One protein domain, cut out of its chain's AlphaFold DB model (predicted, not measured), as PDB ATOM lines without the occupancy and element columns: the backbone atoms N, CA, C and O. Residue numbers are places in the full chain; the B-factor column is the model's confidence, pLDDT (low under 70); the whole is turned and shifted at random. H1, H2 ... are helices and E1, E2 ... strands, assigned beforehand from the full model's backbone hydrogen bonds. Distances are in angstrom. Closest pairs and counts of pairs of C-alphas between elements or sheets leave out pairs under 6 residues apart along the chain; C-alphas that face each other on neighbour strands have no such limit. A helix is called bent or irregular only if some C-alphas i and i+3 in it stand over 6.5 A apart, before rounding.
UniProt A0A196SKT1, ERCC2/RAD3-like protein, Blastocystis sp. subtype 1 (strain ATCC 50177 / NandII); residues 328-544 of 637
ATOM      1  N   SER A 328     -52.047  27.846  21.337       95.75
ATOM      2  CA  SER A 328     -51.157  28.997  21.194       95.75
ATOM      3  C   SER A 328     -51.143  29.841  22.471       95.75
ATOM      4  O   SER A 328     -52.050  29.772  23.298       95.75
ATOM      5  N   CYS A 329     -50.121  30.682  22.634       94.25
ATOM      6  CA  CYS A 329     -50.118  31.737  23.651       94.25
ATOM      7  C   CYS A 329     -49.676  33.074  23.054       94.25
ATOM      8  O   CYS A 329     -48.866  33.119  22.122       94.25
ATOM      9  N   ASN A 330     -50.179  34.170  23.619       94.31
ATOM     10  CA  ASN A 330     -49.832  35.529  23.221       94.31
ATOM     11  C   ASN A 330     -49.575  36.388  24.460       94.31
ATOM     12  O   ASN A 330     -50.463  36.567  25.284       94.31
ATOM     13  N   ILE A 331     -48.377  36.949  24.556       93.50
ATOM     14  CA  ILE A 331     -47.947  37.779  25.676       93.50
ATOM     15  C   ILE A 331     -47.630  39.170  25.143       93.50
ATOM     16  O   ILE A 331     -46.685  39.355  24.372       93.50
ATOM     17  N   ASN A 332     -48.415  40.160  25.568       93.06
ATOM     18  CA  ASN A 332     -48.108  41.564  25.326       93.06
ATOM     19  C   ASN A 332     -46.996  42.028  26.282       93.06
ATOM     20  O   ASN A 332     -47.034  41.729  27.477       93.06
ATOM     21  N   LEU A 333     -46.005  42.753  25.760       91.69
ATOM     22  CA  LEU A 333     -44.847  43.177  26.545       91.69
ATOM     23  C   LEU A 333     -45.232  44.152  27.667       91.69
ATOM     24  O   LEU A 333     -44.777  43.977  28.795       91.69
ATOM     25  N   ASN A 334     -46.077  45.147  27.389       90.50
ATOM     26  CA  ASN A 334     -46.510  46.117  28.397       90.50
ATOM     27  C   ASN A 334     -47.266  45.433  29.547       90.50
ATOM     28  O   ASN A 334     -46.938  45.643  30.717       90.50
ATOM     29  N   ASP A 335     -48.223  44.562  29.220       90.31
ATOM     30  CA  ASP A 335     -49.009  43.847  30.230       90.31
ATOM     31  C   ASP A 335     -48.118  42.930  31.078       90.31
ATOM     32  O   ASP A 335     -48.217  42.917  32.308       90.31
ATOM     33  N   PHE A 336     -47.180  42.227  30.438       92.62
ATOM     34  CA  PHE A 336     -46.208  41.381  31.124       92.62
ATOM     35  C   PHE A 336     -45.315  42.179  32.087       92.62
ATOM     36  O   PHE A 336     -45.102  41.756  33.226       92.62
ATOM     37  N   LEU A 337     -44.816  43.350  31.675       92.12
ATOM     38  CA  LEU A 337     -43.973  44.212  32.512       92.12
ATOM     39  C   LEU A 337     -44.729  44.757  33.731       92.12
ATOM     40  O   LEU A 337     -44.198  44.704  34.846       92.12
ATOM     41  N   MET A 338     -45.961  45.239  33.535       88.81
ATOM     42  CA  MET A 338     -46.810  45.750  34.616       88.81
ATOM     43  C   MET A 338     -47.108  44.665  35.658       88.81
ATOM     44  O   MET A 338     -46.922  44.882  36.856       88.81
ATOM     45  N   GLN A 339     -47.519  43.477  35.209       90.75
ATOM     46  CA  GLN A 339     -47.854  42.367  36.106       90.75
ATOM     47  C   GLN A 339     -46.613  41.793  36.804       90.75
ATOM     48  O   GLN A 339     -46.670  41.454  37.986       90.75
ATOM     49  N   THR A 340     -45.467  41.750  36.115       93.56
ATOM     50  CA  THR A 340     -44.187  41.347  36.715       93.56
ATOM     51  C   THR A 340     -43.818  42.249  37.891       93.56
ATOM     52  O   THR A 340     -43.421  41.755  38.942       93.56
ATOM     53  N   ALA A 341     -43.962  43.571  37.753       91.25
ATOM     54  CA  ALA A 341     -43.639  44.504  38.833       91.25
ATOM     55  C   ALA A 341     -44.501  44.261  40.086       91.25
ATOM     56  O   ALA A 341     -43.962  44.213  41.194       91.25
ATOM     57  N   ALA A 342     -45.809  44.042  39.904       87.94
ATOM     58  CA  ALA A 342     -46.734  43.732  40.995       87.94
ATOM     59  C   ALA A 342     -46.377  42.413  41.703       87.94
ATOM     60  O   ALA A 342     -46.328  42.359  42.933       87.94
ATOM     61  N   PHE A 343     -46.062  41.365  40.937       92.50
ATOM     62  CA  PHE A 343     -45.665  40.067  41.486       92.50
ATOM     63  C   PHE A 343     -44.366  40.137  42.290       92.50
ATOM     64  O   PHE A 343     -44.287  39.596  43.390       92.50
ATOM     65  N   LEU A 344     -43.349  40.840  41.783       91.88
ATOM     66  CA  LEU A 344     -42.075  40.983  42.490       91.88
ATOM     67  C   LEU A 344     -42.224  41.739  43.818       91.88
ATOM     68  O   LEU A 344     -41.537  41.403  44.784       91.88
ATOM     69  N   ASP A 345     -43.109  42.736  43.889       88.38
ATOM     70  CA  ASP A 345     -43.432  43.424  45.145       88.38
ATOM     71  C   ASP A 345     -44.135  42.490  46.144       88.38
ATOM     72  O   ASP A 345     -43.737  42.412  47.310       88.38
ATOM     73  N   TYR A 346     -45.114  41.707  45.679       90.00
ATOM     74  CA  TYR A 346     -45.781  40.697  46.501       90.00
ATOM     75  C   TYR A 346     -44.793  39.664  47.052       90.00
ATOM     76  O   TYR A 346     -44.761  39.420  48.256       90.00
ATOM     77  N   VAL A 347     -43.935  39.100  46.199       90.38
ATOM     78  CA  VAL A 347     -42.964  38.085  46.613       90.38
ATOM     79  C   VAL A 347     -41.996  38.640  47.667       90.38
ATOM     80  O   VAL A 347     -41.692  37.954  48.642       90.38
ATOM     81  N   LYS A 348     -41.560  39.904  47.560       88.50
ATOM     82  CA  LYS A 348     -40.752  40.553  48.614       88.50
ATOM     83  C   LYS A 348     -41.488  40.611  49.957       88.50
ATOM     84  O   LYS A 348     -40.882  40.327  50.990       88.50
ATOM     85  N   LYS A 349     -42.780  40.948  49.951       86.81
ATOM     86  CA  LYS A 349     -43.622  40.967  51.161       86.81
ATOM     87  C   LYS A 349     -43.839  39.564  51.728       86.81
ATOM     88  O   LYS A 349     -43.759  39.399  52.942       86.81
ATOM     89  N   LEU A 350     -44.035  38.568  50.863       86.69
ATOM     90  CA  LEU A 350     -44.176  37.158  51.227       86.69
ATOM     91  C   LEU A 350     -42.947  36.648  51.990       86.69
ATOM     92  O   LEU A 350     -43.087  36.078  53.065       86.69
ATOM     93  N   PHE A 351     -41.735  36.923  51.497       83.44
ATOM     94  CA  PHE A 351     -40.497  36.551  52.200       83.44
ATOM     95  C   PHE A 351     -40.255  37.353  53.486       83.44
ATOM     96  O   PHE A 351     -39.580  36.876  54.397       83.44
ATOM     97  N   GLY A 352     -40.813  38.560  53.586       82.31
ATOM     98  CA  GLY A 352     -40.819  39.347  54.821       82.31
ATOM     99  C   GLY A 352     -41.850  38.875  55.855       82.31
ATOM    100  O   GLY A 352     -41.806  39.314  57.007       82.31
ATOM    101  N   PHE A 353     -42.780  37.994  55.475       82.31
ATOM    102  CA  PHE A 353     -43.862  37.541  56.338       82.31
ATOM    103  C   PHE A 353     -43.367  36.516  57.365       82.31
ATOM    104  O   PHE A 353     -42.997  35.393  57.031       82.31
ATOM    105  N   LYS A 354     -43.397  36.896  58.647       80.00
ATOM    106  CA  LYS A 354     -43.128  35.991  59.773       80.00
ATOM    107  C   LYS A 354     -44.438  35.661  60.509       80.00
ATOM    108  O   LYS A 354     -45.042  36.588  61.078       80.00
ATOM    109  N   PRO A 355     -44.888  34.389  60.503       74.94
ATOM    110  CA  PRO A 355     -46.085  33.974  61.228       74.94
ATOM    111  C   PRO A 355     -45.838  33.992  62.744       74.94
ATOM    112  O   PRO A 355     -44.746  33.648  63.209       74.94
ATOM    113  N   ARG A 356     -46.846  34.411  63.515       82.56
ATOM    114  CA  ARG A 356     -46.865  34.365  64.990       82.56
ATOM    115  C   ARG A 356     -47.030  32.921  65.496       82.56
ATOM    116  O   ARG A 356     -47.263  32.016  64.706       82.56
ATOM    117  N   ARG A 357     -46.888  32.673  66.807       73.88
ATOM    118  CA  ARG A 357     -46.940  31.306  67.386       73.88
ATOM    119  C   ARG A 357     -48.282  30.594  67.155       73.88
ATOM    120  O   ARG A 357     -48.309  29.396  66.889       73.88
ATOM    121  N   ASP A 358     -49.377  31.337  67.242       72.50
ATOM    122  CA  ASP A 358     -50.740  30.908  66.928       72.50
ATOM    123  C   ASP A 358     -50.903  30.572  65.434       72.50
ATOM    124  O   ASP A 358     -51.407  29.507  65.088       72.50
ATOM    125  N   GLU A 359     -50.363  31.414  64.549       76.00
ATOM    126  CA  GLU A 359     -50.364  31.197  63.092       76.00
ATOM    127  C   GLU A 359     -49.469  30.015  62.677       76.00
ATOM    128  O   GLU A 359     -49.816  29.253  61.779       76.00
ATOM    129  N   GLN A 360     -48.330  29.817  63.348       74.69
ATOM    130  CA  GLN A 360     -47.442  28.666  63.140       74.69
ATOM    131  C   GLN A 360     -48.123  27.357  63.531       74.69
ATOM    132  O   GLN A 360     -47.977  26.364  62.828       74.69
ATOM    133  N   SER A 361     -48.886  27.362  64.627       73.50
ATOM    134  CA  SER A 361     -49.643  26.189  65.069       73.50
ATOM    135  C   SER A 361     -50.750  25.831  64.071       73.50
ATOM    136  O   SER A 361     -50.948  24.654  63.793       73.50
ATOM    137  N   PHE A 362     -51.411  26.835  63.480       75.69
ATOM    138  CA  PHE A 362     -52.394  26.656  62.403       75.69
ATOM    139  C   PHE A 362     -51.768  26.093  61.114       75.69
ATOM    140  O   PHE A 362     -52.278  25.136  60.539       75.69
ATOM    141  N   LEU A 363     -50.634  26.648  60.677       72.44
ATOM    142  CA  LEU A 363     -49.913  26.162  59.495       72.44
ATOM    143  C   LEU A 363     -49.327  24.754  59.708       72.44
ATOM    144  O   LEU A 363     -49.245  23.976  58.765       72.44
ATOM    145  N   ALA A 364     -48.934  24.411  60.938       69.06
ATOM    146  CA  ALA A 364     -48.405  23.090  61.275       69.06
ATOM    147  C   ALA A 364     -49.500  22.020  61.410       69.06
ATOM    148  O   ALA A 364     -49.260  20.861  61.081       69.06
ATOM    149  N   SER A 365     -50.694  22.385  61.891       66.81
ATOM    150  CA  SER A 365     -51.835  21.466  61.984       66.81
ATOM    151  C   SER A 365     -52.508  21.202  60.636       66.81
ATOM    152  O   SER A 365     -53.282  20.253  60.522       66.81
ATOM    153  N   SER A 366     -52.202  22.018  59.626       66.56
ATOM    154  CA  SER A 366     -52.812  21.967  58.301       66.56
ATOM    155  C   SER A 366     -51.744  22.092  57.203       66.56
ATOM    156  O   SER A 366     -51.509  23.187  56.683       66.56
ATOM    157  N   PRO A 367     -51.068  20.983  56.851       62.41
ATOM    158  CA  PRO A 367     -49.926  20.995  55.934       62.41
ATOM    159  C   PRO A 367     -50.256  21.555  54.541       62.41
ATOM    160  O   PRO A 367     -49.390  22.168  53.922       62.41
ATOM    161  N   ASP A 368     -51.514  21.452  54.097       61.47
ATOM    162  CA  ASP A 368     -52.003  22.010  52.826       61.47
ATOM    163  C   ASP A 368     -51.947  23.554  52.762       61.47
ATOM    164  O   ASP A 368     -52.117  24.144  51.695       61.47
ATOM    165  N   PHE A 369     -51.706  24.232  53.892       64.56
ATOM    166  CA  PHE A 369     -51.627  25.696  53.983       64.56
ATOM    167  C   PHE A 369     -50.201  26.233  54.084       64.56
ATOM    168  O   PHE A 369     -50.007  27.455  54.100       64.56
ATOM    169  N   GLY A 370     -49.203  25.348  54.142       73.69
ATOM    170  CA  GLY A 370     -47.803  25.740  54.065       73.69
ATOM    171  C   GLY A 370     -47.560  26.567  52.804       73.69
ATOM    172  O   GLY A 370     -47.869  26.133  51.700       73.69
ATOM    173  N   ILE A 371     -47.029  27.781  52.964       79.81
ATOM    174  CA  ILE A 371     -46.692  28.632  51.818       79.81
ATOM    175  C   ILE A 371     -45.585  27.928  51.015       79.81
ATOM    176  O   ILE A 371     -44.519  27.663  51.588       79.81
ATOM    177  N   PRO A 372     -45.770  27.681  49.705       86.81
ATOM    178  CA  PRO A 372     -44.791  26.979  48.883       86.81
ATOM    179  C   PRO A 372     -43.645  27.921  48.483       86.81
ATOM    180  O   PRO A 372     -43.524  28.374  47.344       86.81
ATOM    181  N   PHE A 373     -42.791  28.279  49.448       86.38
ATOM    182  CA  PHE A 373     -41.717  29.264  49.262       86.38
ATOM    183  C   PHE A 373     -40.750  28.890  48.133       86.38
ATOM    184  O   PHE A 373     -40.283  29.776  47.414       86.38
ATOM    185  N   ASN A 374     -40.466  27.598  47.948       88.94
ATOM    186  CA  ASN A 374     -39.601  27.119  46.870       88.94
ATOM    187  C   ASN A 374     -40.240  27.372  45.499       88.94
ATOM    188  O   ASN A 374     -39.589  27.956  44.632       88.94
ATOM    189  N   ALA A 375     -41.524  27.042  45.337       90.88
ATOM    190  CA  ALA A 375     -42.263  27.300  44.107       90.88
ATOM    191  C   ALA A 375     -42.347  28.800  43.784       90.88
ATOM    192  O   ALA A 375     -42.078  29.210  42.655       90.88
ATOM    193  N   PHE A 376     -42.627  29.652  44.780       91.75
ATOM    194  CA  PHE A 376     -42.619  31.111  44.600       91.75
ATOM    195  C   PHE A 376     -41.231  31.663  44.241       91.75
ATOM    196  O   PHE A 376     -41.127  32.608  43.453       91.75
ATOM    197  N   THR A 377     -40.161  31.089  44.803       91.38
ATOM    198  CA  THR A 377     -38.777  31.460  44.466       91.38
ATOM    199  C   THR A 377     -38.467  31.131  43.012       91.38
ATOM    200  O   THR A 377     -37.969  31.990  42.284       91.38
ATOM    201  N   ASP A 378     -38.788  29.911  42.584       91.00
ATOM    202  CA  ASP A 378     -38.572  29.447  41.216       91.00
ATOM    203  C   ASP A 378     -39.390  30.278  40.215       91.00
ATOM    204  O   ASP A 378     -38.835  30.835  39.266       91.00
ATOM    205  N   ALA A 379     -40.685  30.492  40.482       91.75
ATOM    206  CA  ALA A 379     -41.546  31.333  39.649       91.75
ATOM    207  C   ALA A 379     -40.980  32.753  39.489       91.75
ATOM    208  O   ALA A 379     -40.917  33.280  38.375       91.75
ATOM    209  N   ARG A 380     -40.497  33.363  40.581       93.25
ATOM    210  CA  ARG A 380     -39.834  34.671  40.534       93.25
ATOM    211  C   ARG A 380     -38.610  34.663  39.615       93.25
ATOM    212  O   ARG A 380     -38.499  35.551  38.769       93.25
ATOM    213  N   GLN A 381     -37.708  33.696  39.771       91.06
ATOM    214  CA  GLN A 381     -36.489  33.613  38.956       91.06
ATOM    215  C   GLN A 381     -36.819  33.457  37.466       91.06
ATOM    216  O   GLN A 381     -36.223  34.126  36.618       91.06
ATOM    217  N   ARG A 382     -37.820  32.634  37.135       90.88
ATOM    218  CA  ARG A 382     -38.257  32.407  35.750       90.88
ATOM    219  C   ARG A 382     -38.888  33.637  35.118       90.88
ATOM    220  O   ARG A 382     -38.596  33.937  33.963       90.88
ATOM    221  N   ILE A 383     -39.697  34.379  35.870       92.31
ATOM    222  CA  ILE A 383     -40.294  35.637  35.402       92.31
ATOM    223  C   ILE A 383     -39.205  36.688  35.141       92.31
ATOM    224  O   ILE A 383     -39.221  37.339  34.095       92.31
ATOM    225  N   GLU A 384     -38.230  36.834  36.046       91.88
ATOM    226  CA  GLU A 384     -37.096  37.751  35.853       91.88
ATOM    227  C   GLU A 384     -36.270  37.367  34.607       91.88
ATOM    228  O   GLU A 384     -35.945  38.237  33.790       91.88
ATOM    229  N   ARG A 385     -36.009  36.068  34.397       91.50
ATOM    230  CA  ARG A 385     -35.327  35.553  33.198       91.50
ATOM    231  C   ARG A 385     -36.122  35.817  31.919       91.50
ATOM    232  O   ARG A 385     -35.565  36.338  30.952       91.50
ATOM    233  N   MET A 386     -37.424  35.527  31.920       91.44
ATOM    234  CA  MET A 386     -38.318  35.771  30.784       91.44
ATOM    235  C   MET A 386     -38.367  37.254  30.415       91.44
ATOM    236  O   MET A 386     -38.300  37.592  29.234       91.44
ATOM    237  N   LYS A 387     -38.405  38.148  31.410       91.88
ATOM    238  CA  LYS A 387     -38.327  39.600  31.202       91.88
ATOM    239  C   LYS A 387     -37.038  40.008  30.494       91.88
ATOM    240  O   LYS A 387     -37.104  40.751  29.515       91.88
ATOM    241  N   GLY A 388     -35.884  39.531  30.964       90.94
ATOM    242  CA  GLY A 388     -34.595  39.823  30.332       90.94
ATOM    243  C   GLY A 388     -34.536  39.327  28.886       90.94
ATOM    244  O   GLY A 388     -34.199  40.083  27.976       90.94
ATOM    245  N   TRP A 389     -34.941  38.077  28.663       91.50
ATOM    246  CA  TRP A 389     -34.982  37.454  27.340       91.50
ATOM    247  C   TRP A 389     -35.907  38.186  26.354       91.50
ATOM    248  O   TRP A 389     -35.500  38.483  25.224       91.50
ATOM    249  N   PHE A 390     -37.127  38.530  26.778       89.69
ATOM    250  CA  PHE A 390     -38.106  39.210  25.929       89.69
ATOM    251  C   PHE A 390     -37.591  40.603  25.518       89.69
ATOM    252  O   PHE A 390     -37.580  40.931  24.331       89.69
ATOM    253  N   MET A 391     -37.046  41.385  26.458       87.50
ATOM    254  CA  MET A 391     -36.492  42.719  26.172       87.50
ATOM    255  C   MET A 391     -35.283  42.684  25.225       87.50
ATOM    256  O   MET A 391     -35.198  43.495  24.292       87.50
ATOM    257  N   THR A 392     -34.363  41.735  25.418       88.94
ATOM    258  CA  THR A 392     -33.202  41.562  24.529       88.94
ATOM    259  C   THR A 392     -33.647  41.204  23.114       88.94
ATOM    260  O   THR A 392     -33.176  41.797  22.141       88.94
ATOM    261  N   THR A 393     -34.616  40.294  22.982       86.94
ATOM    262  CA  THR A 393     -35.124  39.869  21.671       86.94
ATOM    263  C   THR A 393     -35.828  41.010  20.941       86.94
ATOM    264  O   THR A 393     -35.563  41.236  19.761       86.94
ATOM    265  N   VAL A 394     -36.653  41.790  21.646       84.94
ATOM    266  CA  VAL A 394     -37.374  42.948  21.085       84.94
ATOM    267  C   VAL A 394     -36.422  44.033  20.580       84.94
ATOM    268  O   VAL A 394     -36.699  44.703  19.583       84.94
ATOM    269  N   SER A 395     -35.272  44.194  21.232       82.81
ATOM    270  CA  SER A 395     -34.232  45.135  20.796       82.81
ATOM    271  C   SER A 395     -33.537  44.697  19.501       82.81
ATOM    272  O   SER A 395     -33.021  45.542  18.777       82.81
ATOM    273  N   SER A 396     -33.570  43.399  19.182       84.69
ATOM    274  CA  SER A 396     -32.947  42.808  17.988       84.69
ATOM    275  C   SER A 396     -33.875  42.684  16.770       84.69
ATOM    276  O   SER A 396     -33.465  42.139  15.745       84.69
ATOM    277  N   LEU A 397     -35.136  43.124  16.871       82.69
ATOM    278  CA  LEU A 397     -36.123  42.918  15.808       82.69
ATOM    279  C   LEU A 397     -35.759  43.677  14.525       82.69
ATOM    280  O   LEU A 397     -35.301  44.819  14.561       82.69
ATOM    281  N   MET A 398     -36.015  43.043  13.380       70.62
ATOM    282  CA  MET A 398     -35.700  43.582  12.057       70.62
ATOM    283  C   MET A 398     -36.961  44.099  11.354       70.62
ATOM    284  O   MET A 398     -38.052  43.545  11.502       70.62
ATOM    285  N   SER A 399     -36.817  45.182  10.587       64.75
ATOM    286  CA  SER A 399     -37.920  45.785   9.825       64.75
ATOM    287  C   SER A 399     -38.306  44.917   8.629       64.75
ATOM    288  O   SER A 399     -37.430  44.410   7.927       64.75
ATOM    289  N   HIS A 400     -39.603  44.809   8.340       59.25
ATOM    290  CA  HIS A 400     -40.082  44.195   7.107       59.25
ATOM    291  C   HIS A 400     -41.273  44.981   6.543       59.25
ATOM    292  O   HIS A 400     -42.322  45.064   7.176       59.25
ATOM    293  N   ARG A 401     -41.112  45.513   5.319       56.34
ATOM    294  CA  ARG A 401     -42.155  46.196   4.523       56.34
ATOM    295  C   ARG A 401     -42.985  47.218   5.317       56.34
ATOM    296  O   ARG A 401     -44.174  47.011   5.518       56.34
ATOM    297  N   ASP A 402     -42.313  48.285   5.748       59.00
ATOM    298  CA  ASP A 402     -42.792  49.588   6.251       59.00
ATOM    299  C   ASP A 402     -43.851  49.673   7.371       59.00
ATOM    300  O   ASP A 402     -43.855  50.683   8.078       59.00
ATOM    301  N   ASP A 403     -44.614  48.622   7.671       67.12
ATOM    302  CA  ASP A 403     -45.791  48.687   8.552       67.12
ATOM    303  C   ASP A 403     -45.604  47.964   9.905       67.12
ATOM    304  O   ASP A 403     -46.315  48.242  10.874       67.12
ATOM    305  N   SER A 404     -44.629  47.053  10.020       73.12
ATOM    306  CA  SER A 404     -44.340  46.325  11.269       73.12
ATOM    307  C   SER A 404     -42.886  45.854  11.360       73.12
ATOM    308  O   SER A 404     -42.178  45.733  10.359       73.12
ATOM    309  N   VAL A 405     -42.428  45.608  12.588       80.06
ATOM    310  CA  VAL A 405     -41.143  44.960  12.871       80.06
ATOM    311  C   VAL A 405     -41.459  43.572  13.410       80.06
ATOM    312  O   VAL A 405     -42.249  43.459  14.347       80.06
ATOM    313  N   PHE A 406     -40.892  42.513  12.834       83.75
ATOM    314  CA  PHE A 406     -41.196  41.158  13.289       83.75
ATOM    315  C   PHE A 406     -40.020  40.197  13.147       83.75
ATOM    316  O   PHE A 406     -39.095  40.409  12.363       83.75
ATOM    317  N   ARG A 407     -40.084  39.100  13.899       84.38
ATOM    318  CA  ARG A 407     -39.189  37.949  13.782       84.38
ATOM    319  C   ARG A 407     -40.004  36.674  13.947       84.38
ATOM    320  O   ARG A 407     -40.713  36.534  14.938       84.38
ATOM    321  N   VAL A 408     -39.908  35.769  12.977       86.88
ATOM    322  CA  VAL A 408     -40.568  34.456  12.999       86.88
ATOM    323  C   VAL A 408     -39.488  33.390  12.971       86.88
ATOM    324  O   VAL A 408     -38.656  33.400  12.068       86.88
ATOM    325  N   GLU A 409     -39.517  32.469  13.926       90.69
ATOM    326  CA  GLU A 409     -38.544  31.380  14.025       90.69
ATOM    327  C   GLU A 409     -39.270  30.041  14.165       90.69
ATOM    328  O   GLU A 409     -40.353  29.953  14.750       90.69
ATOM    329  N   LYS A 410     -38.677  28.985  13.602       92.44
ATOM    330  CA  LYS A 410     -39.232  27.622  13.585       92.44
ATOM    331  C   LYS A 410     -38.150  26.597  13.921       92.44
ATOM    332  O   LYS A 410     -36.961  26.875  13.754       92.44
ATOM    333  N   LYS A 411     -38.564  25.385  14.310       89.50
ATOM    334  CA  LYS A 411     -37.676  24.226  14.534       89.50
ATOM    335  C   LYS A 411     -36.505  24.571  15.474       89.50
ATOM    336  O   LYS A 411     -36.735  25.150  16.527       89.50
ATOM    337  N   GLN A 412     -35.266  24.261  15.083       89.31
ATOM    338  CA  GLN A 412     -34.070  24.429  15.911       89.31
ATOM    339  C   GLN A 412     -33.914  25.850  16.460       89.31
ATOM    340  O   GLN A 412     -33.698  26.031  17.651       89.31
ATOM    341  N   ARG A 413     -34.100  26.872  15.618       89.69
ATOM    342  CA  ARG A 413     -33.924  28.263  16.042       89.69
ATOM    343  C   ARG A 413     -35.004  28.729  17.017       89.69
ATOM    344  O   ARG A 413     -34.739  29.554  17.885       89.69
ATOM    345  N   MET A 414     -36.217  28.192  16.884       91.81
ATOM    346  CA  MET A 414     -37.277  28.392  17.870       91.81
ATOM    347  C   MET A 414     -36.909  27.731  19.202       91.81
ATOM    348  O   MET A 414     -37.063  28.371  20.235       91.81
ATOM    349  N   MET A 415     -36.391  26.499  19.179       90.12
ATOM    350  CA  MET A 415     -35.961  25.800  20.395       90.12
ATOM    351  C   MET A 415     -34.855  26.556  21.124       90.12
ATOM    352  O   MET A 415     -35.002  26.827  22.308       90.12
ATOM    353  N   GLU A 416     -33.833  27.021  20.403       89.06
ATOM    354  CA  GLU A 416     -32.770  27.858  20.972       89.06
ATOM    355  C   GLU A 416     -33.324  29.112  21.671       89.06
ATOM    356  O   GLU A 416     -32.818  29.522  22.712       89.06
ATOM    357  N   LEU A 417     -34.368  29.739  21.113       88.38
ATOM    358  CA  LEU A 417     -35.017  30.895  21.737       88.38
ATOM    359  C   LEU A 417     -35.830  30.515  22.975       88.38
ATOM    360  O   LEU A 417     -35.812  31.265  23.947       88.38
ATOM    361  N   ILE A 418     -36.539  29.388  22.942       88.75
ATOM    362  CA  ILE A 418     -37.321  28.889  24.078       88.75
ATOM    363  C   ILE A 418     -36.389  28.526  25.243       88.75
ATOM    364  O   ILE A 418     -36.642  28.948  26.368       88.75
ATOM    365  N   GLU A 419     -35.276  27.844  24.966       87.94
ATOM    366  CA  GLU A 419     -34.251  27.462  25.952       87.94
ATOM    367  C   GLU A 419     -33.548  28.684  26.577       87.94
ATOM    368  O   GLU A 419     -33.105  28.663  27.730       87.94
ATOM    369  N   GLN A 420     -33.474  29.802  25.851       86.62
ATOM    370  CA  GLN A 420     -33.011  31.088  26.391       86.62
ATOM    371  C   GLN A 420     -34.069  31.793  27.261       86.62
ATOM    372  O   GLN A 420     -33.716  32.682  28.040       86.62
ATOM    373  N   GLY A 421     -35.338  31.393  27.149       84.00
ATOM    374  CA  GLY A 421     -36.490  31.940  27.860       84.00
ATOM    375  C   GLY A 421     -36.643  31.418  29.301       84.00
ATOM    376  O   GLY A 421     -35.647  31.285  30.013       84.00
ATOM    377  N   PRO A 422     -37.877  31.180  29.793       80.06
ATOM    378  CA  PRO A 422     -38.134  30.876  31.209       80.06
ATOM    379  C   PRO A 422     -37.695  29.476  31.677       80.06
ATOM    380  O   PRO A 422     -37.624  29.238  32.884       80.06
ATOM    381  N   PHE A 423     -37.404  28.541  30.774       83.69
ATOM    382  CA  PHE A 423     -36.890  27.210  31.118       83.69
ATOM    383  C   PHE A 423     -35.822  26.794  30.099       83.69
ATOM    384  O   PHE A 423     -35.991  27.028  28.906       83.69
ATOM    385  N   ALA A 424     -34.703  26.222  30.564       80.75
ATOM    386  CA  ALA A 424     -33.563  25.898  29.700       80.75
ATOM    387  C   ALA A 424     -33.622  24.482  29.117       80.75
ATOM    388  O   ALA A 424     -32.913  24.178  28.164       80.75
ATOM    389  N   SER A 425     -34.434  23.608  29.706       85.25
ATOM    390  CA  SER A 425     -34.546  22.203  29.331       85.25
ATOM    391  C   SER A 425     -35.967  21.685  29.562       85.25
ATOM    392  O   SER A 425     -36.801  22.346  30.189       85.25
ATOM    393  N   TYR A 426     -36.243  20.474  29.078       85.00
ATOM    394  CA  TYR A 426     -37.506  19.794  29.362       85.00
ATOM    395  C   TYR A 426     -37.672  19.459  30.854       85.00
ATOM    396  O   TYR A 426     -38.782  19.531  31.381       85.00
ATOM    397  N   ASP A 427     -36.582  19.153  31.561       87.44
ATOM    398  CA  ASP A 427     -36.629  18.909  33.005       87.44
ATOM    399  C   ASP A 427     -36.905  20.207  33.776       87.44
ATOM    400  O   ASP A 427     -37.760  20.223  34.662       87.44
ATOM    401  N   ASP A 428     -36.296  21.326  33.365       87.38
ATOM    402  CA  ASP A 428     -36.609  22.649  33.920       87.38
ATOM    403  C   ASP A 428     -38.084  23.004  33.716       87.38
ATOM    404  O   ASP A 428     -38.698  23.607  34.598       87.38
ATOM    405  N   PHE A 429     -38.639  22.663  32.550       88.56
ATOM    406  CA  PHE A 429     -40.051  22.851  32.238       88.56
ATOM    407  C   PHE A 429     -40.947  22.027  33.173       88.56
ATOM    408  O   PHE A 429     -41.898  22.573  33.729       88.56
ATOM    409  N   LYS A 430     -40.626  20.747  33.412       89.25
ATOM    410  CA  LYS A 430     -41.376  19.907  34.360       89.25
ATOM    411  C   LYS A 430     -41.353  20.474  35.772       89.25
ATOM    412  O   LYS A 430     -42.404  20.571  36.390       89.25
ATOM    413  N   VAL A 431     -40.180  20.887  36.255       91.31
ATOM    414  CA  VAL A 431     -40.041  21.503  37.584       91.31
ATOM    415  C   VAL A 431     -40.922  22.748  37.696       91.31
ATOM    416  O   VAL A 431     -41.624  22.914  38.689       91.31
ATOM    417  N   MET A 432     -40.945  23.592  36.659       89.56
ATOM    418  CA  MET A 432     -41.820  24.766  36.626       89.56
ATOM    419  C   MET A 432     -43.299  24.383  36.704       89.56
ATOM    420  O   MET A 432     -44.038  25.000  37.462       89.56
ATOM    421  N   MET A 433     -43.730  23.392  35.918       90.31
ATOM    422  CA  MET A 433     -45.120  22.929  35.919       90.31
ATOM    423  C   MET A 433     -45.531  22.427  37.304       90.31
ATOM    424  O   MET A 433     -46.542  22.886  37.824       90.31
ATOM    425  N   THR A 434     -44.705  21.594  37.941       92.94
ATOM    426  CA  THR A 434     -44.948  21.122  39.311       92.94
ATOM    427  C   THR A 434     -45.050  22.281  40.305       92.94
ATOM    428  O   THR A 434     -45.958  22.312  41.128       92.94
ATOM    429  N   ASN A 435     -44.158  23.272  40.211       92.62
ATOM    430  CA  ASN A 435     -44.182  24.444  41.088       92.62
ATOM    431  C   ASN A 435     -45.433  25.313  40.865       92.62
ATOM    432  O   ASN A 435     -46.007  25.834  41.820       92.62
ATOM    433  N   LEU A 436     -45.877  25.477  39.615       91.50
ATOM    434  CA  LEU A 436     -47.118  26.191  39.299       91.50
ATOM    435  C   LEU A 436     -48.345  25.441  39.831       91.50
ATOM    436  O   LEU A 436     -49.237  26.072  40.388       91.50
ATOM    437  N   GLU A 437     -48.372  24.113  39.720       90.12
ATOM    438  CA  GLU A 437     -49.425  23.271  40.301       90.12
ATOM    439  C   GLU A 437     -49.447  23.346  41.834       90.12
ATOM    440  O   GLU A 437     -50.521  23.394  42.432       90.12
ATOM    441  N   GLU A 438     -48.283  23.412  42.485       91.19
ATOM    442  CA  GLU A 438     -48.176  23.595  43.938       91.19
ATOM    443  C   GLU A 438     -48.740  24.957  44.373       91.19
ATOM    444  O   GLU A 438     -49.522  25.028  45.325       91.19
ATOM    445  N   ILE A 439     -48.412  26.032  43.643       90.56
ATOM    446  CA  ILE A 439     -48.985  27.367  43.878       90.56
ATOM    447  C   ILE A 439     -50.506  27.348  43.670       90.56
ATOM    448  O   ILE A 439     -51.223  27.954  44.462       90.56
ATOM    449  N   ASP A 440     -51.007  26.628  42.665       86.44
ATOM    450  CA  ASP A 440     -52.444  26.530  42.380       86.44
ATOM    451  C   ASP A 440     -53.187  25.718  43.429       86.44
ATOM    452  O   ASP A 440     -54.299  26.068  43.828       86.44
ATOM    453  N   SER A 441     -52.581  24.635  43.908       86.25
ATOM    454  CA  SER A 441     -53.105  23.857  45.026       86.25
ATOM    455  C   SER A 441     -53.204  24.729  46.278       86.25
ATOM    456  O   SER A 441     -54.270  24.801  46.896       86.25
ATOM    457  N   TRP A 442     -52.139  25.477  46.588       88.06
ATOM    458  CA  TRP A 442     -52.113  26.432  47.691       88.06
ATOM    459  C   TRP A 442     -53.168  27.536  47.522       88.06
ATOM    460  O   TRP A 442     -53.935  27.795  48.447       88.06
ATOM    461  N   GLU A 443     -53.281  28.144  46.337       83.75
ATOM    462  CA  GLU A 443     -54.289  29.166  46.029       83.75
ATOM    463  C   GLU A 443     -55.711  28.628  46.241       83.75
ATOM    464  O   GLU A 443     -56.545  29.285  46.869       83.75
ATOM    465  N   ASN A 444     -55.986  27.410  45.765       79.12
ATOM    466  CA  ASN A 444     -57.280  26.753  45.916       79.12
ATOM    467  C   ASN A 444     -57.589  26.380  47.373       79.12
ATOM    468  O   ASN A 444     -58.743  26.487  47.798       79.12
ATOM    469  N   ALA A 445     -56.588  25.937  48.135       79.25
ATOM    470  CA  ALA A 445     -56.714  25.629  49.556       79.25
ATOM    471  C   ALA A 445     -57.010  26.902  50.365       79.25
ATOM    472  O   ALA A 445     -57.998  26.947  51.103       79.25
ATOM    473  N   MET A 446     -56.241  27.972  50.133       77.00
ATOM    474  CA  MET A 446     -56.484  29.298  50.711       77.00
ATOM    475  C   MET A 446     -57.881  29.820  50.357       77.00
ATOM    476  O   MET A 446     -58.603  30.286  51.235       77.00
ATOM    477  N   MET A 447     -58.311  29.681  49.097       73.31
ATOM    478  CA  MET A 447     -59.641  30.110  48.656       73.31
ATOM    479  C   MET A 447     -60.765  29.413  49.437       73.31
ATOM    480  O   MET A 447     -61.754  30.057  49.797       73.31
ATOM    481  N   LYS A 448     -60.648  28.099  49.672       69.38
ATOM    482  CA  LYS A 448     -61.666  27.310  50.386       69.38
ATOM    483  C   LYS A 448     -61.762  27.705  51.859       69.38
ATOM    484  O   LYS A 448     -62.877  27.895  52.343       69.38
ATOM    485  N   GLU A 449     -60.630  27.859  52.543       70.12
ATOM    486  CA  GLU A 449     -60.620  28.222  53.966       70.12
ATOM    487  C   GLU A 449     -60.969  29.686  54.221       70.12
ATOM    488  O   GLU A 449     -61.621  29.989  55.224       70.12
ATOM    489  N   ASP A 450     -60.598  30.600  53.317       65.00
ATOM    490  CA  ASP A 450     -60.987  32.009  53.454       65.00
ATOM    491  C   ASP A 450     -62.507  32.129  53.339       65.00
ATOM    492  O   ASP A 450     -63.144  32.782  54.159       65.00
ATOM    493  N   ALA A 451     -63.116  31.380  52.410       59.19
ATOM    494  CA  ALA A 451     -64.569  31.311  52.268       59.19
ATOM    495  C   ALA A 451     -65.283  30.667  53.477       59.19
ATOM    496  O   ALA A 451     -66.475  30.918  53.694       59.19
ATOM    497  N   ALA A 452     -64.577  29.832  54.244       62.16
ATOM    498  CA  ALA A 452     -65.062  29.216  55.477       62.16
ATOM    499  C   ALA A 452     -64.778  30.062  56.737       62.16
ATOM    500  O   ALA A 452     -65.257  29.715  57.814       62.16
ATOM    501  N   ASN A 453     -64.075  31.195  56.604       61.91
ATOM    502  CA  ASN A 453     -63.626  32.075  57.690       61.91
ATOM    503  C   ASN A 453     -62.687  31.404  58.711       61.91
ATOM    504  O   ASN A 453     -62.678  31.788  59.881       61.91
ATOM    505  N   HIS A 454     -61.896  30.413  58.300       68.75
ATOM    506  CA  HIS A 454     -60.956  29.735  59.202       68.75
ATOM    507  C   HIS A 454     -59.534  30.320  59.166       68.75
ATOM    508  O   HIS A 454     -58.707  29.979  60.009       68.75
ATOM    509  N   LEU A 455     -59.235  31.208  58.208       71.69
ATOM    510  CA  LEU A 455     -57.902  31.789  58.037       71.69
ATOM    511  C   LEU A 455     -57.610  32.931  59.030       71.69
ATOM    512  O   LEU A 455     -58.416  33.855  59.169       71.69
ATOM    513  N   PRO A 456     -56.415  32.957  59.651       79.62
ATOM    514  CA  PRO A 456     -55.952  34.103  60.428       79.62
ATOM    515  C   PRO A 456     -55.890  35.396  59.594       79.62
ATOM    516  O   PRO A 456     -55.433  35.390  58.449       79.62
ATOM    517  N   HIS A 457     -56.260  36.535  60.194       76.88
ATOM    518  CA  HIS A 457     -56.393  37.832  59.506       76.88
ATOM    519  C   HIS A 457     -55.149  38.247  58.696       76.88
ATOM    520  O   HIS A 457     -55.268  38.772  57.590       76.88
ATOM    521  N   ARG A 458     -53.933  38.021  59.215       80.62
ATOM    522  CA  ARG A 458     -52.700  38.398  58.500       80.62
ATOM    523  C   ARG A 458     -52.433  37.505  57.285       80.62
ATOM    524  O   ARG A 458     -51.938  38.010  56.280       80.62
ATOM    525  N   ILE A 459     -52.773  36.217  57.367       79.19
ATOM    526  CA  ILE A 459     -52.641  35.260  56.256       79.19
ATOM    527  C   ILE A 459     -53.694  35.562  55.184       79.19
ATOM    528  O   ILE A 459     -53.357  35.639  54.005       79.19
ATOM    529  N   SER A 460     -54.932  35.847  55.594       76.56
ATOM    530  CA  SER A 460     -55.994  36.306  54.688       76.56
ATOM    531  C   SER A 460     -55.580  37.585  53.940       76.56
ATOM    532  O   SER A 460     -55.663  37.656  52.715       76.56
ATOM    533  N   GLY A 461     -55.010  38.573  54.644       76.31
ATOM    534  CA  GLY A 461     -54.481  39.796  54.029       76.31
ATOM    535  C   GLY A 461     -53.353  39.552  53.017       76.31
ATOM    536  O   GLY A 461     -53.338  40.175  51.954       76.31
ATOM    537  N   LEU A 462     -52.431  38.635  53.317       79.38
ATOM    538  CA  LEU A 462     -51.354  38.233  52.408       79.38
ATOM    539  C   LEU A 462     -51.910  37.569  51.139       79.38
ATOM    540  O   LEU A 462     -51.569  37.969  50.027       79.38
ATOM    541  N   TYR A 463     -52.811  36.604  51.298       80.31
ATOM    542  CA  TYR A 463     -53.459  35.919  50.184       80.31
ATOM    543  C   TYR A 463     -54.285  36.877  49.301       80.31
ATOM    544  O   TYR A 463     -54.240  36.794  48.077       80.31
ATOM    545  N   ARG A 464     -54.959  37.882  49.867       73.94
ATOM    546  CA  ARG A 464     -55.674  38.890  49.059       73.94
ATOM    547  C   ARG A 464     -54.749  39.742  48.194       73.94
ATOM    548  O   ARG A 464     -55.112  40.092  47.073       73.94
ATOM    549  N   GLN A 465     -53.553  40.067  48.686       77.00
ATOM    550  CA  GLN A 465     -52.544  40.757  47.874       77.00
ATOM    551  C   GLN A 465     -52.048  39.870  46.725       77.00
ATOM    552  O   GLN A 465     -51.814  40.377  45.626       77.00
ATOM    553  N   PHE A 466     -51.937  38.556  46.955       83.62
ATOM    554  CA  PHE A 466     -51.568  37.594  45.917       83.62
ATOM    555  C   PHE A 466     -52.545  37.608  44.742       83.62
ATOM    556  O   PHE A 466     -52.096  37.643  43.605       83.62
ATOM    557  N   LEU A 467     -53.855  37.665  44.983       72.88
ATOM    558  CA  LEU A 467     -54.861  37.643  43.910       72.88
ATOM    559  C   LEU A 467     -54.671  38.769  42.874       72.88
ATOM    560  O   LEU A 467     -54.819  38.552  41.674       72.88
ATOM    561  N   GLY A 468     -54.283  39.968  43.322       69.56
ATOM    562  CA  GLY A 468     -53.967  41.081  42.421       69.56
ATOM    563  C   GLY A 468     -52.605  40.939  41.734       69.56
ATOM    564  O   GLY A 468     -52.453  41.286  40.562       69.56
ATOM    565  N   ALA A 469     -51.612  40.420  42.458       79.12
ATOM    566  CA  ALA A 469     -50.228  40.310  42.002       79.12
ATOM    567  C   ALA A 469     -49.935  39.038  41.178       79.12
ATOM    568  O   ALA A 469     -48.952  38.991  40.443       79.12
ATOM    569  N   GLY A 470     -50.784  38.014  41.271       81.19
ATOM    570  CA  GLY A 470     -50.613  36.692  40.666       81.19
ATOM    571  C   GLY A 470     -50.935  36.625  39.174       81.19
ATOM    572  O   GLY A 470     -50.689  35.598  38.551       81.19
ATOM    573  N   LYS A 471     -51.425  37.710  38.558       84.25
ATOM    574  CA  LYS A 471     -51.809  37.741  37.130       84.25
ATOM    575  C   LYS A 471     -50.689  37.286  36.185       84.25
ATOM    576  O   LYS A 471     -50.957  36.557  35.232       84.25
ATOM    577  N   VAL A 472     -49.433  37.625  36.495       91.19
ATOM    578  CA  VAL A 472     -48.269  37.194  35.696       91.19
ATOM    579  C   VAL A 472     -48.084  35.673  35.703       91.19
ATOM    580  O   VAL A 472     -47.606  35.112  34.720       91.19
ATOM    581  N   LEU A 473     -48.496  34.987  36.776       90.62
ATOM    582  CA  LEU A 473     -48.482  33.526  36.826       90.62
ATOM    583  C   LEU A 473     -49.483  32.944  35.830       90.62
ATOM    584  O   LEU A 473     -49.197  31.911  35.243       90.62
ATOM    585  N   GLY A 474     -50.606  33.623  35.573       88.00
ATOM    586  CA  GLY A 474     -51.533  33.264  34.497       88.00
ATOM    587  C   GLY A 474     -50.858  33.282  33.123       88.00
ATOM    588  O   GLY A 474     -50.916  32.289  32.403       88.00
ATOM    589  N   LEU A 475     -50.125  34.354  32.800       89.94
ATOM    590  CA  LEU A 475     -49.350  34.442  31.551       89.94
ATOM    591  C   LEU A 475     -48.273  33.351  31.461       89.94
ATOM    592  O   LEU A 475     -48.059  32.766  30.398       89.94
ATOM    593  N   LEU A 476     -47.602  33.060  32.579       90.19
ATOM    594  CA  LEU A 476     -46.595  32.003  32.638       90.19
ATOM    595  C   LEU A 476     -47.221  30.616  32.443       90.19
ATOM    596  O   LEU A 476     -46.658  29.811  31.706       90.19
ATOM    597  N   LYS A 477     -48.393  30.348  33.030       89.38
ATOM    598  CA  LYS A 477     -49.161  29.111  32.820       89.38
ATOM    599  C   LYS A 477     -49.614  28.965  31.374       89.38
ATOM    600  O   LYS A 477     -49.489  27.882  30.818       89.38
ATOM    601  N   GLU A 478     -50.102  30.032  30.742       90.12
ATOM    602  CA  GLU A 478     -50.472  30.007  29.321       90.12
ATOM    603  C   GLU A 478     -49.273  29.663  28.434       90.12
ATOM    604  O   GLU A 478     -49.373  28.796  27.565       90.12
ATOM    605  N   TYR A 479     -48.123  30.294  28.689       91.75
ATOM    606  CA  TYR A 479     -46.877  29.973  27.999       91.75
ATOM    607  C   TYR A 479     -46.461  28.518  28.232       91.75
ATOM    608  O   TYR A 479     -46.183  27.788  27.280       91.75
ATOM    609  N   ALA A 480     -46.463  28.079  29.492       91.00
ATOM    610  CA  ALA A 480     -46.090  26.732  29.885       91.00
ATOM    611  C   ALA A 480     -47.008  25.676  29.256       91.00
ATOM    612  O   ALA A 480     -46.530  24.665  28.757       91.00
ATOM    613  N   ARG A 481     -48.313  25.935  29.178       90.56
ATOM    614  CA  ARG A 481     -49.295  25.048  28.548       90.56
ATOM    615  C   ARG A 481     -49.024  24.859  27.056       90.56
ATOM    616  O   ARG A 481     -48.993  23.724  26.585       90.56
ATOM    617  N   SER A 482     -48.772  25.943  26.318       92.50
ATOM    618  CA  SER A 482     -48.378  25.864  24.902       92.50
ATOM    619  C   SER A 482     -47.063  25.099  24.725       92.50
ATOM    620  O   SER A 482     -46.922  24.291  23.807       92.50
ATOM    621  N   CYS A 483     -46.119  25.282  25.649       91.56
ATOM    622  CA  CYS A 483     -44.871  24.525  25.660       91.56
ATOM    623  C   CYS A 483     -45.084  23.048  26.031       91.56
ATOM    624  O   CYS A 483     -44.387  22.187  25.507       91.56
ATOM    625  N   GLY A 484     -46.088  22.728  26.849       91.50
ATOM    626  CA  GLY A 484     -46.496  21.359  27.157       91.50
ATOM    627  C   GLY A 484     -46.883  20.576  25.904       91.50
ATOM    628  O   GLY A 484     -46.394  19.466  25.711       91.50
ATOM    629  N   PHE A 485     -47.664  21.182  25.001       91.75
ATOM    630  CA  PHE A 485     -47.963  20.586  23.692       91.75
ATOM    631  C   PHE A 485     -46.716  20.429  22.816       91.75
ATOM    632  O   PHE A 485     -46.578  19.436  22.104       91.75
ATOM    633  N   LEU A 486     -45.803  21.400  22.862       91.19
ATOM    634  CA  LEU A 486     -44.558  21.381  22.095       91.19
ATOM    635  C   LEU A 486     -43.614  20.255  22.548       91.19
ATOM    636  O   LEU A 486     -43.032  19.581  21.698       91.19
ATOM    637  N   TYR A 487     -43.479  20.037  23.860       89.31
ATOM    638  CA  TYR A 487     -42.601  19.018  24.452       89.31
ATOM    639  C   TYR A 487     -43.236  17.633  24.605       89.31
ATOM    640  O   TYR A 487     -42.540  16.692  24.999       89.31
ATOM    641  N   GLU A 488     -44.525  17.477  24.299       86.88
ATOM    642  CA  GLU A 488     -45.195  16.176  24.328       86.88
ATOM    643  C   GLU A 488     -44.420  15.146  23.476       86.88
ATOM    644  O   GLU A 488     -43.850  15.472  22.430       86.88
ATOM    645  N   GLU A 489     -44.337  13.905  23.970       81.56
ATOM    646  CA  GLU A 489     -43.552  12.820  23.357       81.56
ATOM    647  C   GLU A 489     -42.083  13.203  23.048       81.56
ATOM    648  O   GLU A 489     -41.562  12.891  21.978       81.56
ATOM    649  N   ASN A 490     -41.398  13.872  23.988       80.44
ATOM    650  CA  ASN A 490     -39.994  14.307  23.872       80.44
ATOM    651  C   ASN A 490     -39.737  15.289  22.711       80.44
ATOM    652  O   ASN A 490     -38.727  15.193  22.013       80.44
ATOM    653  N   GLY A 491     -40.640  16.251  22.499       81.00
ATOM    654  CA  GLY A 491     -40.450  17.299  21.489       81.00
ATOM    655  C   GLY A 491     -40.822  16.876  20.066       81.00
ATOM    656  O   GLY A 491     -40.395  17.508  19.097       81.00
ATOM    657  N   ARG A 492     -41.641  15.829  19.909       87.25
ATOM    658  CA  ARG A 492     -42.131  15.377  18.596       87.25
ATOM    659  C   ARG A 492     -42.854  16.486  17.828       87.25
ATOM    660  O   ARG A 492     -42.767  16.552  16.603       87.25
ATOM    661  N   ASN A 493     -43.527  17.373  18.555       91.62
ATOM    662  CA  ASN A 493     -44.402  18.400  17.998       91.62
ATOM    663  C   ASN A 493     -43.677  19.719  17.687       91.62
ATOM    664  O   ASN A 493     -44.307  20.667  17.239       91.62
ATOM    665  N   VAL A 494     -42.353  19.818  17.861       90.75
ATOM    666  CA  VAL A 494     -41.583  21.062  17.627       90.75
ATOM    667  C   VAL A 494     -41.771  21.630  16.212       90.75
ATOM    668  O   VAL A 494     -41.733  22.845  16.010       90.75
ATOM    669  N   ALA A 495     -41.987  20.776  15.210       91.81
ATOM    670  CA  ALA A 495     -42.242  21.213  13.836       91.81
ATOM    671  C   ALA A 495     -43.620  21.878  13.642       91.81
ATOM    672  O   ALA A 495     -43.798  22.620  12.673       91.81
ATOM    673  N   ASP A 496     -44.550  21.643  14.567       94.50
ATOM    674  CA  ASP A 496     -45.923  22.145  14.543       94.50
ATOM    675  C   ASP A 496     -46.073  23.499  15.246       94.50
ATOM    676  O   ASP A 496     -47.185  24.005  15.360       94.50
ATOM    677  N   PHE A 497     -44.977  24.117  15.691       95.56
ATOM    678  CA  PHE A 497     -44.995  25.427  16.336       95.56
ATOM    679  C   PHE A 497     -44.108  26.445  15.616       95.56
ATOM    680  O   PHE A 497     -43.145  26.117  14.915       95.56
ATOM    681  N   ALA A 498     -44.445  27.717  15.807       95.44
ATOM    682  CA  ALA A 498     -43.606  28.847  15.440       95.44
ATOM    683  C   ALA A 498     -43.634  29.896  16.551       95.44
ATOM    684  O   ALA A 498     -44.698  30.209  17.084       95.44
ATOM    685  N   ILE A 499     -42.480  30.484  16.858       93.19
ATOM    686  CA  ILE A 499     -42.401  31.637  17.756       93.19
ATOM    687  C   ILE A 499     -42.325  32.914  16.925       93.19
ATOM    688  O   ILE A 499     -41.576  33.001  15.947       93.19
ATOM    689  N   VAL A 500     -43.135  33.898  17.293       92.19
ATOM    690  CA  VAL A 500     -43.278  35.166  16.587       92.19
ATOM    691  C   VAL A 500     -43.149  36.308  17.576       92.19
ATOM    692  O   VAL A 500     -43.907  36.401  18.535       92.19
ATOM    693  N   PHE A 501     -42.220  37.210  17.302       90.75
ATOM    694  CA  PHE A 501     -42.157  38.513  17.944       90.75
ATOM    695  C   PHE A 501     -42.641  39.552  16.944       90.75
ATOM    696  O   PHE A 501     -42.174  39.567  15.807       90.75
ATOM    697  N   GLU A 502     -43.571  40.409  17.348       89.12
ATOM    698  CA  GLU A 502     -44.149  41.429  16.474       89.12
ATOM    699  C   GLU A 502     -44.315  42.746  17.227       89.12
ATOM    700  O   GLU A 502     -44.900  42.769  18.310       89.12
ATOM    701  N   THR A 503     -43.861  43.836  16.609       88.56
ATOM    702  CA  THR A 503     -44.149  45.215  16.998       88.56
ATOM    703  C   THR A 503     -44.927  45.896  15.873       88.56
ATOM    704  O   THR A 503     -44.393  46.125  14.781       88.56
ATOM    705  N   LYS A 504     -46.188  46.249  16.135       84.44
ATOM    706  CA  LYS A 504     -47.027  46.993  15.181       84.44
ATOM    707  C   LYS A 504     -46.702  48.484  15.246       84.44
ATOM    708  O   LYS A 504     -46.607  49.045  16.335       84.44
ATOM    709  N   LYS A 505     -46.545  49.149  14.097       73.81
ATOM    710  CA  LYS A 505     -46.418  50.612  14.086       73.81
ATOM    711  C   LYS A 505     -47.789  51.244  14.338       73.81
ATOM    712  O   LYS A 505     -48.770  50.898  13.683       73.81
ATOM    713  N   SER A 506     -47.861  52.173  15.286       65.00
ATOM    714  CA  SER A 506     -49.037  53.010  15.518       65.00
ATOM    715  C   SER A 506     -49.186  54.009  14.362       65.00
ATOM    716  O   SER A 506     -48.351  54.891  14.176       65.00
ATOM    717  N   PHE A 507     -50.266  53.909  13.581       55.41
ATOM    718  CA  PHE A 507     -50.665  54.968  12.646       55.41
ATOM    719  C   PHE A 507     -51.424  56.059  13.430       55.41
ATOM    720  O   PHE A 507     -52.652  56.099  13.445       55.41
ATOM    721  N   GLY A 508     -50.685  56.916  14.146       54.22
ATOM    722  CA  GLY A 508     -51.213  57.999  14.990       54.22
ATOM    723  C   GLY A 508     -50.258  59.202  15.075       54.22
ATOM    724  O   GLY A 508     -49.047  59.048  14.993       54.22
ATOM    725  N   LYS A 509     -50.808  60.424  15.139       46.34
ATOM    726  CA  LYS A 509     -50.158  61.716  14.809       46.34
ATOM    727  C   LYS A 509     -48.919  62.106  15.653       46.34
ATOM    728  O   LYS A 509     -48.971  62.100  16.870       46.34
ATOM    729  N   LYS A 510     -47.897  62.610  14.932       52.88
ATOM    730  CA  LYS A 510     -46.765  63.513  15.284       52.88
ATOM    731  C   LYS A 510     -46.133  63.421  16.693       52.88
ATOM    732  O   LYS A 510     -46.705  63.889  17.664       52.88
ATOM    733  N   ARG A 511     -44.841  63.042  16.687       50.81
ATOM    734  CA  ARG A 511     -43.742  63.405  17.620       50.81
ATOM    735  C   ARG A 511     -44.168  63.677  19.072       50.81
ATOM    736  O   ARG A 511     -44.230  64.826  19.504       50.81
ATOM    737  N   THR A 512     -44.359  62.608  19.828       54.94
ATOM    738  CA  THR A 512     -44.383  62.607  21.297       54.94
ATOM    739  C   THR A 512     -42.972  62.386  21.877       54.94
ATOM    740  O   THR A 512     -42.021  62.114  21.136       54.94
ATOM    741  N   LYS A 513     -42.794  62.618  23.187       63.28
ATOM    742  CA  LYS A 513     -41.489  62.593  23.879       63.28
ATOM    743  C   LYS A 513     -40.864  61.185  23.817       63.28
ATOM    744  O   LYS A 513     -41.562  60.201  23.611       63.28
ATOM    745  N   LEU A 514     -39.550  61.060  24.053       61.28
ATOM    746  CA  LEU A 514     -38.837  59.763  24.041       61.28
ATOM    747  C   LEU A 514     -39.480  58.694  24.949       61.28
ATOM    748  O   LEU A 514     -39.543  57.530  24.561       61.28
ATOM    749  N   GLN A 515     -39.990  59.083  26.125       61.72
ATOM    750  CA  GLN A 515     -40.701  58.173  27.036       61.72
ATOM    751  C   GLN A 515     -42.030  57.674  26.452       61.72
ATOM    752  O   GLN A 515     -42.333  56.489  26.565       61.72
ATOM    753  N   ASP A 516     -42.775  58.538  25.761       68.56
ATOM    754  CA  ASP A 516     -44.038  58.169  25.113       68.56
ATOM    755  C   ASP A 516     -43.789  57.192  23.953       68.56
ATOM    756  O   ASP A 516     -44.545  56.246  23.758       68.56
ATOM    757  N   ALA A 517     -42.684  57.373  23.220       66.94
ATOM    758  CA  ALA A 517     -42.298  56.487  22.124       66.94
ATOM    759  C   ALA A 517     -41.888  55.086  22.614       66.94
ATOM    760  O   ALA A 517     -42.235  54.083  21.986       66.94
ATOM    761  N   GLN A 518     -41.161  55.000  23.735       69.06
ATOM    762  CA  GLN A 518     -40.816  53.714  24.345       69.06
ATOM    763  C   GLN A 518     -42.068  53.003  24.874       69.06
ATOM    764  O   GLN A 518     -42.260  51.820  24.593       69.06
ATOM    765  N   TYR A 519     -42.947  53.734  25.558       73.31
ATOM    766  CA  TYR A 519     -44.213  53.210  26.058       73.31
ATOM    767  C   TYR A 519     -45.132  52.716  24.924       73.31
ATOM    768  O   TYR A 519     -45.681  51.616  25.000       73.31
ATOM    769  N   GLU A 520     -45.254  53.464  23.821       76.69
ATOM    770  CA  GLU A 520     -45.999  53.017  22.635       76.69
ATOM    771  C   GLU A 520     -45.396  51.758  22.002       76.69
ATOM    772  O   GLU A 520     -46.132  50.856  21.591       76.69
ATOM    773  N   LYS A 521     -44.061  51.666  21.939       78.38
ATOM    774  CA  LYS A 521     -43.373  50.471  21.438       78.38
ATOM    775  C   LYS A 521     -43.693  49.256  22.307       78.38
ATOM    776  O   LYS A 521     -44.030  48.207  21.764       78.38
ATOM    777  N   GLU A 522     -43.605  49.388  23.628       79.69
ATOM    778  CA  GLU A 522     -43.917  48.315  24.580       79.69
ATOM    779  C   GLU A 522     -45.379  47.868  24.457       79.69
ATOM    780  O   GLU A 522     -45.650  46.673  24.346       79.69
ATOM    781  N   LYS A 523     -46.314  48.819  24.353       83.81
ATOM    782  CA  LYS A 523     -47.746  48.549  24.169       83.81
ATOM    783  C   LYS A 523     -48.057  47.783  22.881       83.81
ATOM    784  O   LYS A 523     -48.939  46.924  22.868       83.81
ATOM    785  N   ASN A 524     -47.328  48.066  21.804       86.38
ATOM    786  CA  ASN A 524     -47.553  47.458  20.493       86.38
ATOM    787  C   ASN A 524     -46.687  46.218  20.222       86.38
ATOM    788  O   ASN A 524     -46.695  45.725  19.090       86.38
ATOM    789  N   THR A 525     -45.936  45.725  21.216       90.88
ATOM    790  CA  THR A 525     -45.043  44.569  21.072       90.88
ATOM    791  C   THR A 525     -45.614  43.320  21.734       90.88
ATOM    792  O   THR A 525     -46.053  43.352  22.883       90.88
ATOM    793  N   SER A 526     -45.572  42.196  21.020       93.38
ATOM    794  CA  SER A 526     -46.079  40.907  21.493       93.38
ATOM    795  C   SER A 526     -45.145  39.747  21.157       93.38
ATOM    796  O   SER A 526     -44.476  39.751  20.121       93.38
ATOM    797  N   LEU A 527     -45.127  38.753  22.043       93.25
ATOM    798  CA  LEU A 527     -44.546  37.430  21.851       93.25
ATOM    799  C   LEU A 527     -45.694  36.443  21.643       93.25
ATOM    800  O   LEU A 527     -46.572  36.323  22.494       93.25
ATOM    801  N   ARG A 528     -45.666  35.697  20.543       94.56
ATOM    802  CA  ARG A 528     -46.645  34.664  20.220       94.56
ATOM    803  C   ARG A 528     -45.949  33.332  19.996       94.56
ATOM    804  O   ARG A 528     -45.089  33.238  19.128       94.56
ATOM    805  N   LEU A 529     -46.337  32.303  20.740       94.94
ATOM    806  CA  LEU A 529     -46.028  30.915  20.395       94.94
ATOM    807  C   LEU A 529     -47.270  30.355  19.709       94.94
ATOM    808  O   LEU A 529     -48.318  30.224  20.337       94.94
ATOM    809  N   ILE A 530     -47.166  30.112  18.409       95.88
ATOM    810  CA  ILE A 530     -48.289  29.772  17.540       95.88
ATOM    811  C   ILE A 530     -48.250  28.278  17.248       95.88
ATOM    812  O   ILE A 530     -47.268  27.785  16.690       95.88
ATOM    813  N   CYS A 531     -49.338  27.587  17.569       95.56
ATOM    814  CA  CYS A 531     -49.590  26.221  17.140       95.56
ATOM    815  C   CYS A 531     -50.111  26.206  15.696       95.56
ATOM    816  O   CYS A 531     -51.089  26.869  15.347       95.56
ATOM    817  N   LEU A 532     -49.454  25.433  14.842       95.06
ATOM    818  CA  LEU A 532     -49.774  25.261  13.427       95.06
ATOM    819  C   LEU A 532     -50.620  24.006  13.175       95.06
ATOM    820  O   LEU A 532     -51.193  23.873  12.093       95.06
ATOM    821  N   ASN A 533     -50.731  23.108  14.159       94.62
ATOM    822  CA  ASN A 533     -51.403  21.820  14.025       94.62
ATOM    823  C   ASN A 533     -52.547  21.654  15.040       94.62
ATOM    824  O   ASN A 533     -52.329  21.407  16.225       94.62
ATOM    825  N   ALA A 534     -53.790  21.728  14.561       94.56
ATOM    826  CA  ALA A 534     -54.981  21.561  15.398       94.56
ATOM    827  C   ALA A 534     -55.078  20.161  16.038       94.56
ATOM    828  O   ALA A 534     -55.689  20.014  17.099       94.56
ATOM    829  N   ALA A 535     -54.478  19.137  15.418       94.50
ATOM    830  CA  ALA A 535     -54.548  17.754  15.877       94.50
ATOM    831  C   ALA A 535     -54.042  17.556  17.311       94.50
ATOM    832  O   ALA A 535     -54.533  16.665  18.001       94.50
ATOM    833  N   LEU A 536     -53.100  18.385  17.773       93.31
ATOM    834  CA  LEU A 536     -52.521  18.276  19.116       93.31
ATOM    835  C   LEU A 536     -53.598  18.378  20.206       93.31
ATOM    836  O   LEU A 536     -53.662  17.540  21.103       93.31
ATOM    837  N   VAL A 537     -54.522  19.332  20.064       93.69
ATOM    838  CA  VAL A 537     -55.643  19.510  21.001       93.69
ATOM    839  C   VAL A 537     -56.666  18.381  20.862       93.69
ATOM    840  O   VAL A 537     -57.159  17.843  21.854       93.69
ATOM    841  N   PHE A 538     -56.973  17.969  19.628       93.56
ATOM    842  CA  PHE A 538     -57.940  16.897  19.385       93.56
ATOM    843  C   PHE A 538     -57.450  15.522  19.839       93.56
ATOM    844  O   PHE A 538     -58.282  14.697  20.209       93.56
ATOM    845  N   ASN A 539     -56.140  15.262  19.865       91.50
ATOM    846  CA  ASN A 539     -55.580  14.012  20.379       91.50
ATOM    847  C   ASN A 539     -55.917  13.811  21.863       91.50
ATOM    848  O   ASN A 539     -56.224  12.694  22.284       91.50
ATOM    849  N   GLU A 540     -55.899  14.880  22.660       88.75
ATOM    850  CA  GLU A 540     -56.313  14.828  24.063       88.75
ATOM    851  C   GLU A 540     -57.815  14.533  24.191       88.75
ATOM    852  O   GLU A 540     -58.209  13.627  24.926       88.75
ATOM    853  N   ILE A 541     -58.645  15.246  23.425       93.75
ATOM    854  CA  ILE A 541     -60.107  15.086  23.434       93.75
ATOM    855  C   ILE A 541     -60.487  13.664  23.007       93.75
ATOM    856  O   ILE A 541     -61.203  12.975  23.727       93.75
ATOM    857  N   LYS A 542     -59.930  13.189  21.888       92.12
ATOM    858  CA  LYS A 542     -60.140  11.851  21.315       92.12
ATOM    859  C   LYS A 542     -59.800  10.719  22.285       92.12
ATOM    860  O   LYS A 542     -60.430   9.672  22.209       92.12
ATOM    861  N   ARG A 543     -58.801  10.897  23.159       90.44
ATOM    862  CA  ARG A 543     -58.431   9.890  24.171       90.44
ATOM    863  C   ARG A 543     -59.435   9.803  25.320       90.44
ATOM    864  O   ARG A 543     -59.549   8.741  25.919       90.44
ATOM    865  N   LYS A 544     -60.116  10.906  25.643       91.69
ATOM    866  CA  LYS A 544     -61.002  11.010  26.812       91.69
ATOM    867  C   LYS A 544     -62.480  10.796  26.461       91.69
ATOM    868  O   LYS A 544     -63.197  10.177  27.237       91.69
TER     869      LYS A 544
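What this domain is: This is residues 328 to 544 of the 637 residues of the protein "ERCC2/RAD3-like protein" of Blastocystis sp. subtype 1 (strain ATCC 50177 / NandII) (UniProt A0A196SKT1). A sheet of five strands stands across one end of a flat model, and a body of helices, H1, H3, H5 and H6, extends from it to the far end, where H2 lies. H7a is in the middle, slanting over the sheet; residues 513 to 518 and 538 to 544 stick out beyond opposite ends of the strands. The printed part has 217 residues with nine named helices and five named strands, in the order E1 H1 H2 H3 E2 E3 H4 H5 H6 H7 E4 H8 E5 H9; the sheet runs E1 E5 E4 E3 E2, antiparallel from E1 to E3. The class is mixed, helices and strands; the whole is only just compact, close to loose, with a radius of gyration of the C-alphas of 20.2 A and spans of 65 by 52 by 26 A.

Where its parts are: E1, residues 329 to 332, begins at C-alpha 329 (-50.118, 31.737, 23.651). H1, residues 333 to 352, is 28.8 A long; H2 is 357 to 365; H3, 373 to 395, is 33.4 A. E2 is 398 to 400, E3 404 to 410, H4 411 to 420. H5, 426 to 452, is 39.1 A, and H6 is 457 to 469. H7, 471 to 496, was assigned as one helix by its hydrogen bonds but is bent, with C-alphas 486 and 489 8.7 A apart; its arms are H7a, 471 to 486, and H7b, 489 to 496, itself irregular, with C-alphas 490 and 493 8.4 A apart. E4, 497 to 504, is 21.7 A; H8 is 514 to 523, E5 525 to 531. H9, 535 to 544, ends at C-alpha 544 (-61.002, 11.010, 26.812).

How they stand to each other: E1 and E5 have N 331 and O 527 at 2.8 A, E5 and E4 N 528 and O 500 at 2.8 A, and E4 and E3 N 503 and O 405 at 2.8 A, within hydrogen-bond range; E2 and E3 meet only at a point. H7a is on the sheet at a height of 8.3 A, over E1 and E5, on the same face as H4. H1, the hub, touches H3, H6, H7a and H8; its closest C-alphas to H6 are Phe 343 and Ala 469, 4.6 A. H5 touches H3, closest C-alphas Asn 435 and Ala 375, 4.6 A. H2 and H9 touch no helix. Every O i to N i+4 pair is within range in H1, H2, H3, H4, H5, H7a and H8, against 8 of 9 in H6, 5 of 6 in H9 and 0 of 4 in H7b, which has 2 of 5 O i to N i+3 pairs.

The domain as a whole: The C-alphas farthest apart, of Asp 358 and Arg 401, are 64.8 A apart. The printed part has no cut and no long link. Its mean pLDDT is 83.3; residues 506 to 518 are among those under 70.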